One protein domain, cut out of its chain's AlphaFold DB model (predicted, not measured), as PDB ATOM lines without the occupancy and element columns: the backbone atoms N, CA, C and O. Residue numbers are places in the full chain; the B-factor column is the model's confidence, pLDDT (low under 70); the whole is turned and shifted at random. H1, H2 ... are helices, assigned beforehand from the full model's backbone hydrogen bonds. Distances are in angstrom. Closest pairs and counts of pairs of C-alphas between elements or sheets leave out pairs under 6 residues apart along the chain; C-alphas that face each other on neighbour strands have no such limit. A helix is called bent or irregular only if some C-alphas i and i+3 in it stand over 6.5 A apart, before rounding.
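AT A GLANCE: This is residues 4 to 130 of the 172 residues of the protein "DNA alkylation repair enzyme" of Dinghuibacter silviterrae (UniProt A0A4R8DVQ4). Two helical hairpins, H4 with H5 and H6 with H7, stand side by side as the core, their four helices running along nearly the same line of direction and set at the corners of a four-sided array, with H5 beside H7 and H4 on the same side as H6. H3 and H1 pack on H5 at one end of the longest axis, H8 and H9 pack on H7 at the other, and H2 touches no helix. The printed part has 127 residues with nine named helices, H1 to H9 in order along the chain, and no named strand; the class is all helix. It is compact, with a radius of gyration of the C-alphas of 13.9 A, and spans 39 by 30 by 20 A.

HOW THE PARTS SIT: H7, residues 92 to 104, and H5, residues 62 to 71, are the hubs, touching four helices each. They touch at a shallow tilt of 20 degrees, the same way, the closest C-alphas being those of Gly 69 and Thr 98, 5.5 A apart. H6, residues 79 to 88, forms a hairpin with H7, at a shallow tilt of 8 degrees, opposite ways; the closest C-alphas, of Val 86 and Val 99, are 6.2 A apart. H4, residues 50 to 57, forms a hairpin with H5, at a shallow tilt of 14 degrees, with the C-alphas of Ser 53 and Ala 68 closest at 4.2 A. H3, residues 36 to 46, touches H5 at a steep tilt of 48 degrees, closest at the C-alphas of Ala 43 and Val 71, 5.9 A. H1, residues 4 to 12, only just touches H5, with 3 pairs of C-alphas within 8 A, closest at Met 7 and Ala 64, 7.4 A. H8, residues 109 to 116, forms a hairpin with H7, touching residues 100 to 104 alone; the closest C-alphas, of Ala 103 and Gly 109, are 4.4 A apart. H9, residues 122 to 125, touches residues 92 to 96 of H7 alone, closest at the C-alphas of Ser 95 and His 123, 5.8 A. H2, residues 16 to 24, is apart from H5 and H7, for instance. Of six touching pairs with a tilt, three are shallow: the packing is part aligned, part crossed. Every O i to N i+4 pair is within hydrogen-bond range in H1 to H6 and H8, and 6 of 9 are in H7; H9 is too short for such a pair.

IN THESE COORDINATES: H1 begins at C-alpha 4, (226.194, 167.115, 55.240). H7 measures 17.0 A from C-alpha 92, (234.001, 174.282, 32.540), to C-alpha 104, and is only just irregular: C-alphas 96 and 99 are 7.0 A apart. H3 measures 15.2 A, H5 14.4 A, H6 14.3 A, H2 12.3 A, H1 12.2 A, H4 10.7 A, H8 10.2 A and H9 5.0 A. H9 ends at C-alpha 125, (229.623, 169.206, 23.200).

THE WHOLE: The C-alphas of Ala 12 and Asp 118, the two farthest apart, are 39.7 A apart. The printed part has no cut. The link from H2 to H3, 11 residues, is long. The mean pLDDT of the printed part is 96.6, and no printed residue is under 70.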
ATOM      1  N   PRO A   4     226.211 165.806  54.575       98.44
ATOM      2  CA  PRO A   4     226.194 167.115  55.240       98.44
ATOM      3  C   PRO A   4     227.520 167.466  55.924       98.44
ATOM      4  O   PRO A   4     227.950 168.615  55.899       98.44
ATOM      5  N   GLU A   5     228.200 166.466  56.491       98.50
ATOM      6  CA  GLU A   5     229.512 166.650  57.115       98.50
ATOM      7  C   GLU A   5     230.581 166.993  56.065       98.50
ATOM      8  O   GLU A   5     231.415 167.865  56.291       98.50
ATOM      9  N   ILE A   6     230.526 166.355  54.890       98.56
ATOM     10  CA  ILE A   6     231.437 166.638  53.773       98.56
ATOM     11  C   ILE A   6     231.212 168.054  53.238       98.56
ATOM     12  O   ILE A   6     232.178 168.787  53.039       98.56
ATOM     13  N   MET A   7     229.953 168.456  53.047       98.69
ATOM     14  CA  MET A   7     229.610 169.801  52.577       98.69
ATOM     15  C   MET A   7     230.070 170.878  53.563       98.69
ATOM     16  O   MET A   7     230.672 171.860  53.143       98.69
ATOM     17  N   SER A   8     229.885 170.654  54.869       98.56
ATOM     18  CA  SER A   8     230.389 171.559  55.908       98.56
ATOM     19  C   SER A   8     231.920 171.654  55.907       98.56
ATOM     20  O   SER A   8     232.470 172.743  56.056       98.56
ATOM     21  N   GLN A   9     232.631 170.542  55.679       98.50
ATOM     22  CA  GLN A   9     234.091 170.571  55.539       98.50
ATOM     23  C   GLN A   9     234.543 171.333  54.289       98.50
ATOM     24  O   GLN A   9     235.514 172.079  54.368       98.50
ATOM     25  N   LEU A  10     233.861 171.167  53.152       98.56
ATOM     26  CA  LEU A  10     234.159 171.924  51.933       98.56
ATOM     27  C   LEU A  10     233.962 173.428  52.151       98.56
ATOM     28  O   LEU A  10     234.846 174.209  51.811       98.56
ATOM     29  N   GLU A  11     232.859 173.825  52.779       98.44
ATOM     30  CA  GLU A  11     232.578 175.223  53.107       98.44
ATOM     31  C   GLU A  11     233.632 175.817  54.057       98.44
ATOM     32  O   GLU A  11     234.140 176.916  53.823       98.44
ATOM     33  N   ALA A  12     234.041 175.067  55.085       98.44
ATOM     34  CA  ALA A  12     235.089 175.483  56.019       98.44
ATOM     35  C   ALA A  12     236.479 175.628  55.364       98.44
ATOM     36  O   ALA A  12     237.350 176.304  55.906       98.44
ATOM     37  N   LEU A  13     236.692 174.991  54.208       98.31
ATOM     38  CA  LEU A  13     237.913 175.081  53.402       98.31
ATOM     39  C   LEU A  13     237.818 176.146  52.292       98.31
ATOM     40  O   LEU A  13     238.688 176.184  51.415       98.31
ATOM     41  N   SER A  14     236.773 176.980  52.308       97.56
ATOM     42  CA  SER A  14     236.596 178.075  51.355       97.56
ATOM     43  C   SER A  14     237.746 179.081  51.417       97.56
ATOM     44  O   SER A  14     238.280 179.416  52.476       97.56
ATOM     45  N   ASP A  15     238.133 179.579  50.246       98.06
ATOM     46  CA  ASP A  15     239.163 180.599  50.090       98.06
ATOM     47  C   ASP A  15     238.659 181.645  49.090       98.06
ATOM     48  O   ASP A  15     238.434 181.363  47.912       98.06
ATOM     49  N   GLU A  16     238.455 182.879  49.560       97.12
ATOM     50  CA  GLU A  16     237.807 183.928  48.761       97.12
ATOM     51  C   GLU A  16     238.620 184.298  47.509       97.12
ATOM     52  O   GLU A  16     238.052 184.607  46.457       97.12
ATOM     53  N   SER A  17     239.953 184.241  47.593       96.50
ATOM     54  CA  SER A  17     240.828 184.474  46.441       96.50
ATOM     55  C   SER A  17     240.631 183.390  45.383       96.50
ATOM     56  O   SER A  17     240.423 183.700  44.208       96.50
ATOM     57  N   THR A  18     240.608 182.127  45.808       96.19
ATOM     58  CA  THR A  18     240.354 180.962  44.955       96.19
ATOM     59  C   THR A  18     238.972 181.055  44.318       96.19
ATOM     60  O   THR A  18     238.861 180.917  43.101       96.19
ATOM     61  N   ARG A  19     237.935 181.396  45.094       96.88
ATOM     62  CA  ARG A  19     236.573 181.603  44.586       96.88
ATOM     63  C   ARG A  19     236.519 182.688  43.510       96.88
ATOM     64  O   ARG A  19     235.983 182.451  42.433       96.88
ATOM     65  N   LYS A  20     237.118 183.863  43.754       95.75
ATOM     66  CA  LYS A  20     237.184 184.963  42.768       95.75
ATOM     67  C   LYS A  20     237.882 184.535  41.478       95.75
ATOM     68  O   LYS A  20     237.411 184.860  40.390       95.75
ATOM     69  N   ILE A  21     238.989 183.801  41.594       93.94
ATOM     70  CA  ILE A  21     239.715 183.269  40.436       93.94
ATOM     71  C   ILE A  21     238.828 182.291  39.663       93.94
ATOM     72  O   ILE A  21     238.707 182.430  38.452       93.94
ATOM     73  N   MET A  22     238.187 181.336  40.334       93.88
ATOM     74  CA  MET A  22     237.330 180.336  39.693       93.88
ATOM     75  C   MET A  22     236.134 180.968  38.968       93.88
ATOM     76  O   MET A  22     235.890 180.634  37.812       93.88
ATOM     77  N   LEU A  23     235.458 181.942  39.585       94.00
ATOM     78  CA  LEU A  23     234.374 182.698  38.944       94.00
ATOM     79  C   LEU A  23     234.851 183.398  37.665       94.00
ATOM     80  O   LEU A  23     234.187 183.344  36.632       94.00
ATOM     81  N   LYS A  24     236.047 183.997  37.701       92.38
ATOM     82  CA  LYS A  24     236.667 184.627  36.526       92.38
ATOM     83  C   LYS A  24     236.984 183.627  35.403       92.38
ATOM     84  O   LYS A  24     237.048 184.023  34.248       92.38
ATOM     85  N   HIS A  25     237.170 182.350  35.734       89.31
ATOM     86  CA  HIS A  25     237.394 181.258  34.778       89.31
ATOM     87  C   HIS A  25     236.094 180.524  34.395       89.31
ATOM     88  O   HIS A  25     236.147 179.402  33.898       89.31
ATOM     89  N   GLY A  26     234.926 181.126  34.645       88.06
ATOM     90  CA  GLY A  26     233.635 180.591  34.209       88.06
ATOM     91  C   GLY A  26     233.093 179.437  35.058       88.06
ATOM     92  O   GLY A  26     232.144 178.771  34.645       88.06
ATOM     93  N   ILE A  27     233.655 179.191  36.246       93.44
ATOM     94  CA  ILE A  27     233.021 178.300  37.225       93.44
ATOM     95  C   ILE A  27     231.781 179.000  37.781       93.44
ATOM     96  O   ILE A  27     231.836 180.181  38.121       93.44
ATOM     97  N   ARG A  28     230.658 178.286  37.848       93.81
ATOM     98  CA  ARG A  28     229.359 178.842  38.238       93.81
ATOM     99  C   ARG A  28     229.033 178.551  39.698       93.81
ATOM    100  O   ARG A  28     229.494 177.567  40.269       93.81
ATOM    101  N   GLU A  29     228.207 179.417  40.274       95.75
ATOM    102  CA  GLU A  29     227.603 179.190  41.586       95.75
ATOM    103  C   GLU A  29     226.577 178.042  41.547       95.75
ATOM    104  O   GLU A  29     225.906 177.879  40.522       95.75
ATOM    105  N   PRO A  30     226.385 177.304  42.660       96.75
ATOM    106  CA  PRO A  30     227.063 177.480  43.950       96.75
ATOM    107  C   PRO A  30     228.529 177.004  43.951       96.75
ATOM    108  O   PRO A  30     228.855 175.946  43.423       96.75
ATOM    109  N   LEU A  31     229.426 177.778  44.565       97.19
ATOM    110  CA  LEU A  31     230.858 177.469  44.679       97.19
ATOM    111  C   LEU A  31     231.434 178.029  45.990       97.19
ATOM    112  O   LEU A  31     231.259 179.209  46.300       97.19
ATOM    113  N   PHE A  32     232.197 177.213  46.724       98.06
ATOM    114  CA  PHE A  32     232.929 177.657  47.916       98.06
ATOM    115  C   PHE A  32     234.320 178.212  47.575       98.06
ATOM    116  O   PHE A  32     234.777 179.164  48.205       98.06
ATOM    117  N   GLY A  33     234.984 177.651  46.563       97.56
ATOM    118  CA  GLY A  33     236.337 178.019  46.148       97.56
ATOM    119  C   GLY A  33     237.399 177.255  46.930       97.56
ATOM    120  O   GLY A  33     238.274 177.861  47.548       97.56
ATOM    121  N   VAL A  34     237.317 175.924  46.928       98.00
ATOM    122  CA  VAL A  34     238.230 175.058  47.681       98.00
ATOM    123  C   VAL A  34     239.497 174.787  46.872       98.00
ATOM    124  O   VAL A  34     239.467 174.437  45.692       98.00
ATOM    125  N   LYS A  35     240.663 174.888  47.517       97.19
ATOM    126  CA  LYS A  35     241.938 174.566  46.861       97.19
ATOM    127  C   LYS A  35     242.014 173.084  46.492       97.19
ATOM    128  O   LYS A  35     241.688 172.200  47.285       97.19
ATOM    129  N   MET A  36     242.580 172.813  45.316       95.12
ATOM    130  CA  MET A  36     242.751 171.462  44.764       95.12
ATOM    131  C   MET A  36     243.458 170.487  45.718       95.12
ATOM    132  O   MET A  36     243.144 169.298  45.750       95.12
ATOM    133  N   GLU A  37     244.422 170.971  46.502       97.12
ATOM    134  CA  GLU A  37     245.114 170.161  47.507       97.12
ATOM    135  C   GLU A  37     244.143 169.599  48.556       97.12
ATOM    136  O   GLU A  37     244.177 168.402  48.855       97.12
ATOM    137  N   HIS A  38     243.241 170.434  49.076       98.12
ATOM    138  CA  HIS A  38     242.264 170.018  50.075       98.12
ATOM    139  C   HIS A  38     241.246 169.037  49.490       98.12
ATOM    140  O   HIS A  38     240.975 168.015  50.122       98.12
ATOM    141  N   LEU A  39     240.775 169.270  48.258       97.81
ATOM    142  CA  LEU A  39     239.902 168.330  47.541       97.81
ATOM    143  C   LEU A  39     240.561 166.953  47.394       97.81
ATOM    144  O   LEU A  39     239.959 165.933  47.729       97.81
ATOM    145  N   LYS A  40     241.832 166.904  46.975       97.62
ATOM    146  CA  LYS A  40     242.591 165.647  46.858       97.62
ATOM    147  C   LYS A  40     242.787 164.956  48.207       97.62
ATOM    148  O   LYS A  40     242.695 163.732  48.286       97.62
ATOM    149  N   ASN A  41     243.058 165.712  49.268       98.12
ATOM    150  CA  ASN A  41     243.209 165.157  50.613       98.12
ATOM    151  C   ASN A  41     241.888 164.590  51.148       98.12
ATOM    152  O   ASN A  41     241.892 163.525  51.767       98.12
ATOM    153  N   LEU A  42     240.764 165.252  50.874       98.00
ATOM    154  CA  LEU A  42     239.441 164.764  51.244       98.00
ATOM    155  C   LEU A  42     239.063 163.516  50.437       98.00
ATOM    156  O   LEU A  42     238.688 162.506  51.028       98.00
ATOM    157  N   ALA A  43     239.286 163.522  49.120       98.25
ATOM    158  CA  ALA A  43     239.068 162.359  48.258       98.25
ATOM    159  C   ALA A  43     239.846 161.119  48.736       98.25
ATOM    160  O   ALA A  43     239.293 160.022  48.785       98.25
ATOM    161  N   LYS A  44     241.106 161.280  49.172       98.00
ATOM    162  CA  LYS A  44     241.903 160.180  49.755       98.00
ATOM    163  C   LYS A  44     241.253 159.572  51.003       98.00
ATOM    164  O   LYS A  44     241.315 158.359  51.182       98.00
ATOM    165  N   LYS A  45     240.652 160.399  51.864       97.56
ATOM    166  CA  LYS A  45     239.955 159.940  53.080       97.56
ATOM    167  C   LYS A  45     238.644 159.229  52.742       97.56
ATOM    168  O   LYS A  45     238.349 158.196  53.337       97.56
ATOM    169  N   LEU A  46     237.880 159.781  51.800       97.88
ATOM    170  CA  LEU A  46     236.580 159.253  51.379       97.88
ATOM    171  C   LEU A  46     236.704 157.957  50.571       97.88
ATOM    172  O   LEU A  46     235.846 157.086  50.697       97.88
ATOM    173  N   LYS A  47     237.805 157.813  49.816       97.94
ATOM    174  CA  LYS A  47     238.044 156.738  48.842       97.94
ATOM    175  C   LYS A  47     236.980 156.731  47.737       97.94
ATOM    176  O   LYS A  47     236.121 157.603  47.674       97.94
ATOM    177  N   ARG A  48     237.085 155.763  46.825       98.12
ATOM    178  CA  ARG A  48     236.095 155.542  45.768       98.12
ATOM    179  C   ARG A  48     234.769 155.084  46.387       98.12
ATOM    180  O   ARG A  48     234.782 154.194  47.236       98.12
ATOM    181  N   ASN A  49     233.666 155.711  45.993       98.25
ATOM    182  CA  ASN A  49     232.320 155.433  46.483       98.25
ATOM    183  C   ASN A  49     231.277 155.987  45.495       98.25
ATOM    184  O   ASN A  49     231.085 157.203  45.421       98.25
ATOM    185  N   HIS A  50     230.616 155.090  44.753       98.44
ATOM    186  CA  HIS A  50     229.591 155.433  43.757       98.44
ATOM    187  C   HIS A  50     228.456 156.290  44.331       98.44
ATOM    188  O   HIS A  50     228.275 157.422  43.888       98.44
ATOM    189  N   ASP A  51     227.761 155.815  45.367       98.44
ATOM    190  CA  ASP A  51     226.587 156.502  45.930       98.44
ATOM    191  C   ASP A  51     226.936 157.898  46.456       98.44
ATOM    192  O   ASP A  51     226.208 158.868  46.238       98.44
ATOM    193  N   LEU A  52     228.092 158.023  47.114       98.69
ATOM    194  CA  LEU A  52     228.585 159.315  47.576       98.69
ATOM    195  C   LEU A  52     228.918 160.245  46.405       98.69
ATOM    196  O   LEU A  52     228.648 161.440  46.495       98.69
ATOM    197  N   SER A  53     229.503 159.724  45.324       98.69
ATOM    198  CA  SER A  53     229.812 160.529  44.141       98.69
ATOM    199  C   SER A  53     228.543 161.105  43.513       98.69
ATOM    200  O   SER A  53     228.485 162.307  43.263       98.69
ATOM    201  N   LEU A  54     227.486 160.300  43.371       98.75
ATOM    202  CA  LEU A  54     226.195 160.769  42.869       98.75
ATOM    203  C   LEU A  54     225.600 161.840  43.788       98.75
ATOM    204  O   LEU A  54     225.155 162.884  43.317       98.75
ATOM    205  N   ALA A  55     225.642 161.604  45.102       98.69
ATOM    206  CA  ALA A  55     225.104 162.528  46.092       98.69
ATOM    207  C   ALA A  55     225.855 163.871  46.115       98.69
ATOM    208  O   ALA A  55     225.225 164.920  46.218       98.69
ATOM    209  N   LEU A  56     227.187 163.852  45.988       98.75
ATOM    210  CA  LEU A  56     228.018 165.053  45.873       98.75
ATOM    211  C   LEU A  56     227.718 165.824  44.589       98.75
ATOM    212  O   LEU A  56     227.582 167.046  44.628       98.75
ATOM    213  N   PHE A  57     227.590 165.121  43.463       98.69
ATOM    214  CA  PHE A  57     227.309 165.749  42.177       98.69
ATOM    215  C   PHE A  57     225.935 166.435  42.178       98.69
ATOM    216  O   PHE A  57     225.815 167.589  41.774       98.69
ATOM    217  N   ALA A  58     224.923 165.774  42.751       98.38
ATOM    218  CA  ALA A  58     223.561 166.291  42.868       98.38
ATOM    219  C   ALA A  58     223.433 167.567  43.725       98.38
ATOM    220  O   ALA A  58     222.394 168.224  43.686       98.38
ATOM    221  N   THR A  59     224.465 167.950  44.488       98.19
ATOM    222  CA  THR A  59     224.455 169.223  45.233       98.19
ATOM    223  C   THR A  59     224.508 170.448  44.320       98.19
ATOM    224  O   THR A  59     224.183 171.546  44.768       98.19
ATOM    225  N   GLY A  60     224.971 170.285  43.074       97.62
ATOM    226  CA  GLY A  60     225.200 171.384  42.135       97.62
ATOM    227  C   GLY A  60     226.344 172.324  42.531       97.62
ATOM    228  O   GLY A  60     226.628 173.267  41.798       97.62
ATOM    229  N   ASN A  61     227.009 172.095  43.670       98.12
ATOM    230  CA  ASN A  61     228.147 172.903  44.086       98.12
ATOM    231  C   ASN A  61     229.397 172.481  43.316       98.12
ATOM    232  O   ASN A  61     229.785 171.316  43.372       98.12
ATOM    233  N   ALA A  62     230.059 173.413  42.633       97.50
ATOM    234  CA  ALA A  62     231.163 173.089  41.733       97.50
ATOM    235  C   ALA A  62     232.353 172.394  42.434       97.50
ATOM    236  O   ALA A  62     232.951 171.485  41.852       97.50
ATOM    237  N   ASP A  63     232.673 172.735  43.690       98.06
ATOM    238  CA  ASP A  63     233.717 172.035  44.457       98.06
ATOM    239  C   ASP A  63     233.291 170.597  44.797       98.06
ATOM    240  O   ASP A  63     234.088 169.658  44.696       98.06
ATOM    241  N   ALA A  64     232.022 170.411  45.171       98.44
ATOM    242  CA  ALA A  64     231.456 169.102  45.485       98.44
ATOM    243  C   ALA A  64     231.317 168.215  44.238       98.44
ATOM    244  O   ALA A  64     231.672 167.039  44.288       98.44
ATOM    245  N   MET A  65     230.889 168.769  43.101       98.62
ATOM    246  CA  MET A  65     230.834 168.073  41.810       98.62
ATOM    247  C   MET A  65     232.233 167.661  41.340       98.62
ATOM    248  O   MET A  65     232.425 166.550  40.846       98.62
ATOM    249  N   TYR A  66     233.246 168.507  41.546       98.12
ATOM    250  CA  TYR A  66     234.622 168.121  41.247       98.12
ATOM    251  C   TYR A  66     235.095 166.985  42.167       98.12
ATOM    252  O   TYR A  66     235.668 165.996  41.698       98.12
ATOM    253  N   LEU A  67     234.812 167.080  43.474       98.50
ATOM    254  CA  LEU A  67     235.096 166.013  44.438       98.50
ATOM    255  C   LEU A  67     234.383 164.707  44.069       98.50
ATOM    256  O   LEU A  67     234.996 163.647  44.197       98.50
ATOM    257  N   ALA A  68     233.146 164.776  43.568       98.62
ATOM    258  CA  ALA A  68     232.389 163.624  43.089       98.62
ATOM    259  C   ALA A  68     233.185 162.834  42.048       98.62
ATOM    260  O   ALA A  68     233.361 161.631  42.211       98.62
ATOM    261  N   GLY A  69     233.771 163.500  41.048       98.19
ATOM    262  CA  GLY A  69     234.647 162.844  40.071       98.19
ATOM    263  C   GLY A  69     235.879 162.173  40.692       98.19
ATOM    264  O   GLY A  69     236.275 161.074  40.300       98.19
ATOM    265  N   LEU A  70     236.478 162.786  41.717       98.12
ATOM    266  CA  LEU A  70     237.635 162.198  42.403       98.12
ATOM    267  C   LEU A  70     237.289 160.906  43.160       98.12
ATOM    268  O   LEU A  70     238.166 160.054  43.327       98.12
ATOM    269  N   VAL A  71     236.036 160.752  43.601       98.44
ATOM    270  CA  VAL A  71     235.555 159.579  44.351       98.44
ATOM    271  C   VAL A  71     234.636 158.658  43.539       98.44
ATOM    272  O   VAL A  71     234.294 157.585  44.021       98.44
ATOM    273  N   ALA A  72     234.283 159.008  42.304       98.50
ATOM    274  CA  ALA A  72     233.413 158.208  41.441       98.50
ATOM    275  C   ALA A  72     234.008 156.836  41.102       98.50
ATOM    276  O   ALA A  72     235.228 156.670  41.096       98.50
ATOM    277  N   GLU A  73     233.163 155.868  40.760       98.44
ATOM    278  CA  GLU A  73     233.568 154.544  40.275       98.44
ATOM    279  C   GLU A  73     233.144 154.388  38.802       98.44
ATOM    280  O   GLU A  73     232.047 153.903  38.546       98.44
ATOM    281  N   PRO A  74     233.988 154.768  37.817       97.94
ATOM    282  CA  PRO A  74     233.613 154.788  36.396       97.94
ATOM    283  C   PRO A  74     232.977 153.496  35.872       97.94
ATOM    284  O   PRO A  74     232.035 153.539  35.093       97.94
ATOM    285  N   ALA A  75     233.453 152.340  36.344       98.06
ATOM    286  CA  ALA A  75     232.933 151.032  35.951       98.06
ATOM    287  C   ALA A  75     231.489 150.754  36.421       98.06
ATOM    288  O   ALA A  75     230.872 149.815  35.928       98.06
ATOM    289  N   LYS A  76     230.966 151.529  37.382       98.31
ATOM    290  CA  LYS A  76     229.592 151.422  37.898       98.31
ATOM    291  C   LYS A  76     228.649 152.481  37.329       98.31
ATOM    292  O   LYS A  76     227.444 152.348  37.509       98.31
ATOM    293  N   MET A  77     229.184 153.509  36.672       98.38
ATOM    294  CA  MET A  77     228.380 154.585  36.102       98.38
ATOM    295  C   MET A  77     227.505 154.045  34.977       98.38
ATOM    296  O   MET A  77     228.004 153.447  34.029       98.38
ATOM    297  N   THR A  78     226.208 154.299  35.073       98.44
ATOM    298  CA  THR A  78     225.239 154.017  34.016       98.44
ATOM    299  C   THR A  78     225.186 155.164  33.008       98.44
ATOM    300  O   THR A  78     225.531 156.309  33.310       98.44
ATOM    301  N   GLU A  79     224.673 154.890  31.809       98.06
ATOM    302  CA  GLU A  79     224.428 155.942  30.815       98.06
ATOM    303  C   GLU A  79     223.480 157.026  31.338       98.06
ATOM    304  O   GLU A  79     223.715 158.209  31.111       98.06
ATOM    305  N   ALA A  80     222.432 156.648  32.075       98.44
ATOM    306  CA  ALA A  80     221.471 157.597  32.634       98.44
ATOM    307  C   ALA A  80     222.117 158.543  33.662       98.44
ATOM    308  O   ALA A  80     221.855 159.749  33.646       98.44
ATOM    309  N   GLU A  81     222.995 158.024  34.524       98.56
ATOM    310  CA  GLU A  81     223.753 158.844  35.473       98.56
ATOM    311  C   GLU A  81     224.708 159.791  34.740       98.56
ATOM    312  O   GLU A  81     224.732 160.978  35.050       98.56
ATOM    313  N   LEU A  82     225.433 159.315  33.722       98.50
ATOM    314  CA  LEU A  82     226.353 160.150  32.938       98.50
ATOM    315  C   LEU A  82     225.625 161.242  32.141       98.50
ATOM    316  O   LEU A  82     226.099 162.376  32.083       98.50
ATOM    317  N   ARG A  83     224.445 160.946  31.588       98.12
ATOM    318  CA  ARG A  83     223.562 161.936  30.941       98.12
ATOM    319  C   ARG A  83     223.052 162.982  31.928       98.12
ATOM    320  O   ARG A  83     222.987 164.173  31.623       98.12
ATOM    321  N   THR A  84     222.720 162.548  33.139       98.19
ATOM    322  CA  THR A  84     222.351 163.468  34.219       98.19
ATOM    323  C   THR A  84     223.539 164.353  34.591       98.19
ATOM    324  O   THR A  84     223.383 165.560  34.747       98.19
ATOM    325  N   TRP A  85     224.739 163.779  34.675       98.38
ATOM    326  CA  TRP A  85     225.944 164.523  35.018       98.38
ATOM    327  C   TRP A  85     226.302 165.566  33.961       98.38
ATOM    328  O   TRP A  85     226.528 166.723  34.310       98.38
ATOM    329  N   VAL A  86     226.318 165.190  32.679       97.75
ATOM    330  CA  VAL A  86     226.713 166.104  31.596       97.75
ATOM    331  C   VAL A  86     225.741 167.280  31.458       97.75
ATOM    332  O   VAL A  86     226.182 168.413  31.311       97.75
ATOM    333  N   SER A  87     224.432 167.048  31.617       96.94
ATOM    334  CA  SER A  87     223.414 168.112  31.537       96.94
ATOM    335  C   SER A  87     223.467 169.112  32.697       96.94
ATOM    336  O   SER A  87     223.005 170.243  32.568       96.94
ATOM    337  N   GLN A  88     224.037 168.719  33.839       96.50
ATOM    338  CA  GLN A  88     224.225 169.588  35.007       96.50
ATOM    339  C   GLN A  88     225.616 170.241  35.045       96.50
ATOM    340  O   GLN A  88     225.865 171.114  35.879       96.50
ATOM    341  N   ALA A  89     226.536 169.842  34.164       95.94
ATOM    342  CA  ALA A  89     227.931 170.265  34.158       95.94
ATOM    343  C   ALA A  89     228.122 171.684  33.584       95.94
ATOM    344  O   ALA A  89     228.832 171.894  32.610       95.94
ATOM    345  N   LEU A  90     227.502 172.693  34.195       93.50
ATOM    346  CA  LEU A  90     227.515 174.068  33.676       93.50
ATOM    347  C   LEU A  90     228.834 174.824  33.915       93.50
ATOM    348  O   LEU A  90     229.014 175.926  33.397       93.50
ATOM    349  N   SER A  91     229.727 174.271  34.736       93.81
ATOM    350  CA  SER A  91     231.065 174.814  34.985       93.81
ATOM    351  C   SER A  91     232.087 174.094  34.114       93.81
ATOM    352  O   SER A  91     232.127 172.867  34.149       93.81
ATOM    353  N   HIS A  92     232.972 174.837  33.439       89.12
ATOM    354  CA  HIS A  92     234.001 174.282  32.540       89.12
ATOM    355  C   HIS A  92     234.821 173.154  33.172       89.12
ATOM    356  O   HIS A  92     235.090 172.136  32.542       89.12
ATOM    357  N   SER A  93     235.175 173.283  34.458       88.94
ATOM    358  CA  SER A  93     235.932 172.236  35.149       88.94
ATOM    359  C   SER A  93     235.207 170.883  35.170       88.94
ATOM    360  O   SER A  93     235.848 169.829  35.161       88.94
ATOM    361  N   ILE A  94     233.875 170.921  35.196       96.00
ATOM    362  CA  ILE A  94     233.009 169.758  35.303       96.00
ATOM    363  C   ILE A  94     232.678 169.197  33.920       96.00
ATOM    364  O   ILE A  94     232.807 167.986  33.731       96.00
ATOM    365  N   SER A  95     232.305 170.056  32.964       94.69
ATOM    366  CA  SER A  95     231.945 169.645  31.599       94.69
ATOM    367  C   SER A  95     233.127 169.147  30.784       94.69
ATOM    368  O   SER A  95     232.950 168.241  29.983       94.69
ATOM    369  N   GLU A  96     234.327 169.694  30.990       91.88
ATOM    370  CA  GLU A  96     235.488 169.393  30.138       91.88
ATOM    371  C   GLU A  96     236.424 168.338  30.743       91.88
ATOM    372  O   GLU A  96     237.108 167.622  30.014       91.88
ATOM    373  N   TYR A  97     236.475 168.213  32.077       90.75
ATOM    374  CA  TYR A  97     237.440 167.319  32.738       90.75
ATOM    375  C   TYR A  97     236.788 166.269  33.631       90.75
ATOM    376  O   TYR A  97     237.190 165.105  33.589       90.75
ATOM    377  N   THR A  98     235.807 166.647  34.456       96.06
ATOM    378  CA  THR A  98     235.195 165.708  35.404       96.06
ATOM    379  C   THR A  98     234.319 164.682  34.695       96.06
ATOM    380  O   THR A  98     234.634 163.495  34.733       96.06
ATOM    381  N   VAL A  99     233.233 165.111  34.047       97.69
ATOM    382  CA  VAL A  99     232.261 164.187  33.440       97.69
ATOM    383  C   VAL A  99     232.881 163.372  32.297       97.69
ATOM    384  O   VAL A  99     232.767 162.144  32.342       97.69
ATOM    385  N   PRO A 100     233.620 163.972  31.343       96.50
ATOM    386  CA  PRO A 100     234.234 163.218  30.249       96.50
ATOM    387  C   PRO A 100     235.298 162.243  30.735       96.50
ATOM    388  O   PRO A 100     235.376 161.118  30.254       96.50
ATOM    389  N   GLY A 101     236.094 162.640  31.736       95.88
ATOM    390  CA  GLY A 101     237.105 161.770  32.327       95.88
ATOM    391  C   GLY A 101     236.500 160.538  33.003       95.88
ATOM    392  O   GLY A 101     237.057 159.446  32.893       95.88
ATOM    393  N   ILE A 102     235.351 160.692  33.671       97.62
ATOM    394  CA  ILE A 102     234.621 159.566  34.265       97.62
ATOM    395  C   ILE A 102     233.970 158.693  33.194       97.62
ATOM    396  O   ILE A 102     234.103 157.475  33.269       97.62
ATOM    397  N   ALA A 103     233.335 159.283  32.180       97.56
ATOM    398  CA  ALA A 103     232.739 158.526  31.081       97.56
ATOM    399  C   ALA A 103     233.791 157.705  30.319       97.56
ATOM    400  O   ALA A 103     233.621 156.500  30.144       97.56
ATOM    401  N   ALA A 104     234.910 158.330  29.938       96.00
ATOM    402  CA  ALA A 104     236.005 157.698  29.199       96.00
ATOM    403  C   ALA A 104     236.738 156.606  29.996       96.00
ATOM    404  O   ALA A 104     237.334 155.708  29.411       96.00
ATOM    405  N   ALA A 105     236.707 156.667  31.331       95.75
ATOM    406  CA  ALA A 105     237.252 155.618  32.194       95.75
ATOM    407  C   ALA A 105     236.260 154.465  32.456       95.75
ATOM    408  O   ALA A 105     236.620 153.492  33.125       95.75
ATOM    409  N   GLY A 106     235.013 154.591  31.995       96.00
ATOM    410  CA  GLY A 106     233.945 153.606  32.136       96.00
ATOM    411  C   GLY A 106     233.573 152.934  30.807       96.00
ATOM    412  O   GLY A 106     234.119 153.262  29.755       96.00
ATOM    413  N   PRO A 107     232.618 151.989  30.827       96.38
ATOM    414  CA  PRO A 107     232.256 151.196  29.648       96.38
ATOM    415  C   PRO A 107     231.443 151.964  28.591       96.38
ATOM    416  O   PRO A 107     231.296 151.480  27.473       96.38
ATOM    417  N   HIS A 108     230.916 153.145  28.925       96.12
ATOM    418  CA  HIS A 108     230.005 153.912  28.063       96.12
ATOM    419  C   HIS A 108     230.666 155.112  27.368       96.12
ATOM    420  O   HIS A 108     229.990 155.841  26.642       96.12
ATOM    421  N   GLY A 109     231.967 155.338  27.593       94.38
ATOM    422  CA  GLY A 109     232.666 156.561  27.192       94.38
ATOM    423  C   GLY A 109     232.553 156.890  25.707       94.38
ATOM    424  O   GLY A 109     232.063 157.959  25.367       94.38
ATOM    425  N   ALA A 110     232.950 155.966  24.827       93.56
ATOM    426  CA  ALA A 110     232.954 156.209  23.382       93.56
ATOM    427  C   ALA A 110     231.547 156.493  22.826       93.56
ATOM    428  O   ALA A 110     231.365 157.449  22.076       93.56
ATOM    429  N   THR A 111     230.544 155.705  23.231       95.19
ATOM    430  CA  THR A 111     229.154 155.885  22.786       95.19
ATOM    431  C   THR A 111     228.603 157.243  23.207       95.19
ATOM    432  O   THR A 111     228.052 157.962  22.378       95.19
ATOM    433  N   LEU A 112     228.771 157.616  24.478       97.69
ATOM    434  CA  LEU A 112     228.256 158.887  24.987       97.69
ATOM    435  C   LEU A 112     229.028 160.083  24.438       97.69
ATOM    436  O   LEU A 112     228.416 161.088  24.115       97.69
ATOM    437  N   ALA A 113     230.345 159.977  24.272       96.75
ATOM    438  CA  ALA A 113     231.148 161.052  23.699       96.75
ATOM    439  C   ALA A 113     230.746 161.380  22.253       96.75
ATOM    440  O   ALA A 113     230.678 162.556  21.902       96.75
ATOM    441  N   MET A 114     230.445 160.359  21.440       95.25
ATOM    442  CA  MET A 114     229.933 160.552  20.077       95.25
ATOM    443  C   MET A 114     228.552 161.195  20.053       95.25
ATOM    444  O   MET A 114     228.239 161.919  19.124       95.25
ATOM    445  N   GLU A 115     227.719 160.948  21.060       96.50
ATOM    446  CA  GLU A 115     226.461 161.676  21.175       96.50
ATOM    447  C   GLU A 115     226.686 163.122  21.621       96.50
ATOM    448  O   GLU A 115     226.093 164.047  21.075       96.50
ATOM    449  N   TRP A 116     227.540 163.323  22.624       97.75
ATOM    450  CA  TRP A 116     227.765 164.633  23.215       97.75
ATOM    451  C   TRP A 116     228.356 165.610  22.211       97.75
ATOM    452  O   TRP A 116     227.910 166.747  22.192       97.75
ATOM    453  N   ILE A 117     229.280 165.176  21.347       95.69
ATOM    454  CA  ILE A 117     229.909 166.051  20.342       95.69
ATOM    455  C   ILE A 117     228.898 166.685  19.368       95.69
ATOM    456  O   ILE A 117     229.158 167.769  18.853       95.69
ATOM    457  N   ASP A 118     227.743 166.041  19.160       95.94
ATOM    458  CA  ASP A 118     226.656 166.519  18.297       95.94
ATOM    459  C   ASP A 118     225.602 167.348  19.064       95.94
ATOM    460  O   ASP A 118     224.627 167.825  18.471       95.94
ATOM    461  N   ALA A 119     225.762 167.529  20.380       97.50
ATOM    462  CA  ALA A 119     224.819 168.282  21.197       97.50
ATOM    463  C   ALA A 119     224.852 169.788  20.861       97.50
ATOM    464  O   ALA A 119     225.927 170.368  20.694       97.50
ATOM    465  N   PRO A 120     223.689 170.464  20.804       97.06
ATOM    466  CA  PRO A 120     223.634 171.902  20.549       97.06
ATOM    467  C   PRO A 120     224.140 172.734  21.735       97.06
ATOM    468  O   PRO A 120     224.543 173.884  21.559       97.06
ATOM    469  N   GLU A 121     224.103 172.192  22.953       96.56
ATOM    470  CA  GLU A 121     224.627 172.858  24.133       96.56
ATOM    471  C   GLU A 121     226.155 172.743  24.197       96.56
ATOM    472  O   GLU A 121     226.704 171.669  24.431       96.56
ATOM    473  N   GLU A 122     226.849 173.878  24.093       93.50
ATOM    474  CA  GLU A 122     228.321 173.940  24.052       93.50
ATOM    475  C   GLU A 122     229.006 173.176  25.197       93.50
ATOM    476  O   GLU A 122     230.004 172.495  24.983       93.50
ATOM    477  N   HIS A 123     228.465 173.248  26.418       93.88
ATOM    478  CA  HIS A 123     229.029 172.553  27.580       93.88
ATOM    479  C   HIS A 123     228.876 171.026  27.511       93.88
ATOM    480  O   HIS A 123     229.684 170.318  28.104       93.88
ATOM    481  N   ILE A 124     227.873 170.514  26.794       97.31
ATOM    482  CA  ILE A 124     227.724 169.078  26.544       97.31
ATOM    483  C   ILE A 124     228.683 168.675  25.422       97.31
ATOM    484  O   ILE A 124     229.461 167.741  25.607       97.31
ATOM    485  N   ALA A 125     228.714 169.438  24.325       96.56
ATOM    486  CA  ALA A 125     229.623 169.206  23.200       96.56
ATOM    487  C   ALA A 125     231.098 169.187  23.608       96.56
ATOM    488  O   ALA A 125     231.850 168.304  23.193       96.56
ATOM    489  N   ALA A 126     231.498 170.094  24.501       93.00
ATOM    490  CA  ALA A 126     232.846 170.144  25.061       93.00
ATOM    491  C   ALA A 126     233.241 168.864  25.825       93.00
ATOM    492  O   ALA A 126     234.429 168.599  26.014       93.00
ATOM    493  N   GLY A 127     232.261 168.060  26.250       93.00
ATOM    494  CA  GLY A 127     232.487 166.779  26.899       93.00
ATOM    495  C   GLY A 127     232.747 165.609  25.946       93.00
ATOM    496  O   GLY A 127     233.086 164.518  26.413       93.00
ATOM    497  N   GLY A 128     232.604 165.805  24.631       93.62
ATOM    498  CA  GLY A 128     232.852 164.794  23.603       93.62
ATOM    499  C   GLY A 128     234.322 164.373  23.544       93.62
ATOM    500  O   GLY A 128     235.105 164.909  22.762       93.62
ATOM    501  N   TYR A 129     234.711 163.402  24.372       91.56
ATOM    502  CA  TYR A 129     236.076 162.881  24.443       91.56
ATOM    503  C   TYR A 129     236.129 161.374  24.177       91.56
ATOM    504  O   TYR A 129     235.642 160.571  24.971       91.56
ATOM    505  N   VAL A 130     236.797 160.994  23.084       92.25
ATOM    506  CA  VAL A 130     237.043 159.597  22.701       92.25
ATOM    507  C   VAL A 130     238.556 159.339  22.723       92.25
ATOM    508  O   VAL A 130     239.259 159.799  21.819       92.25
TER     509      VAL A 130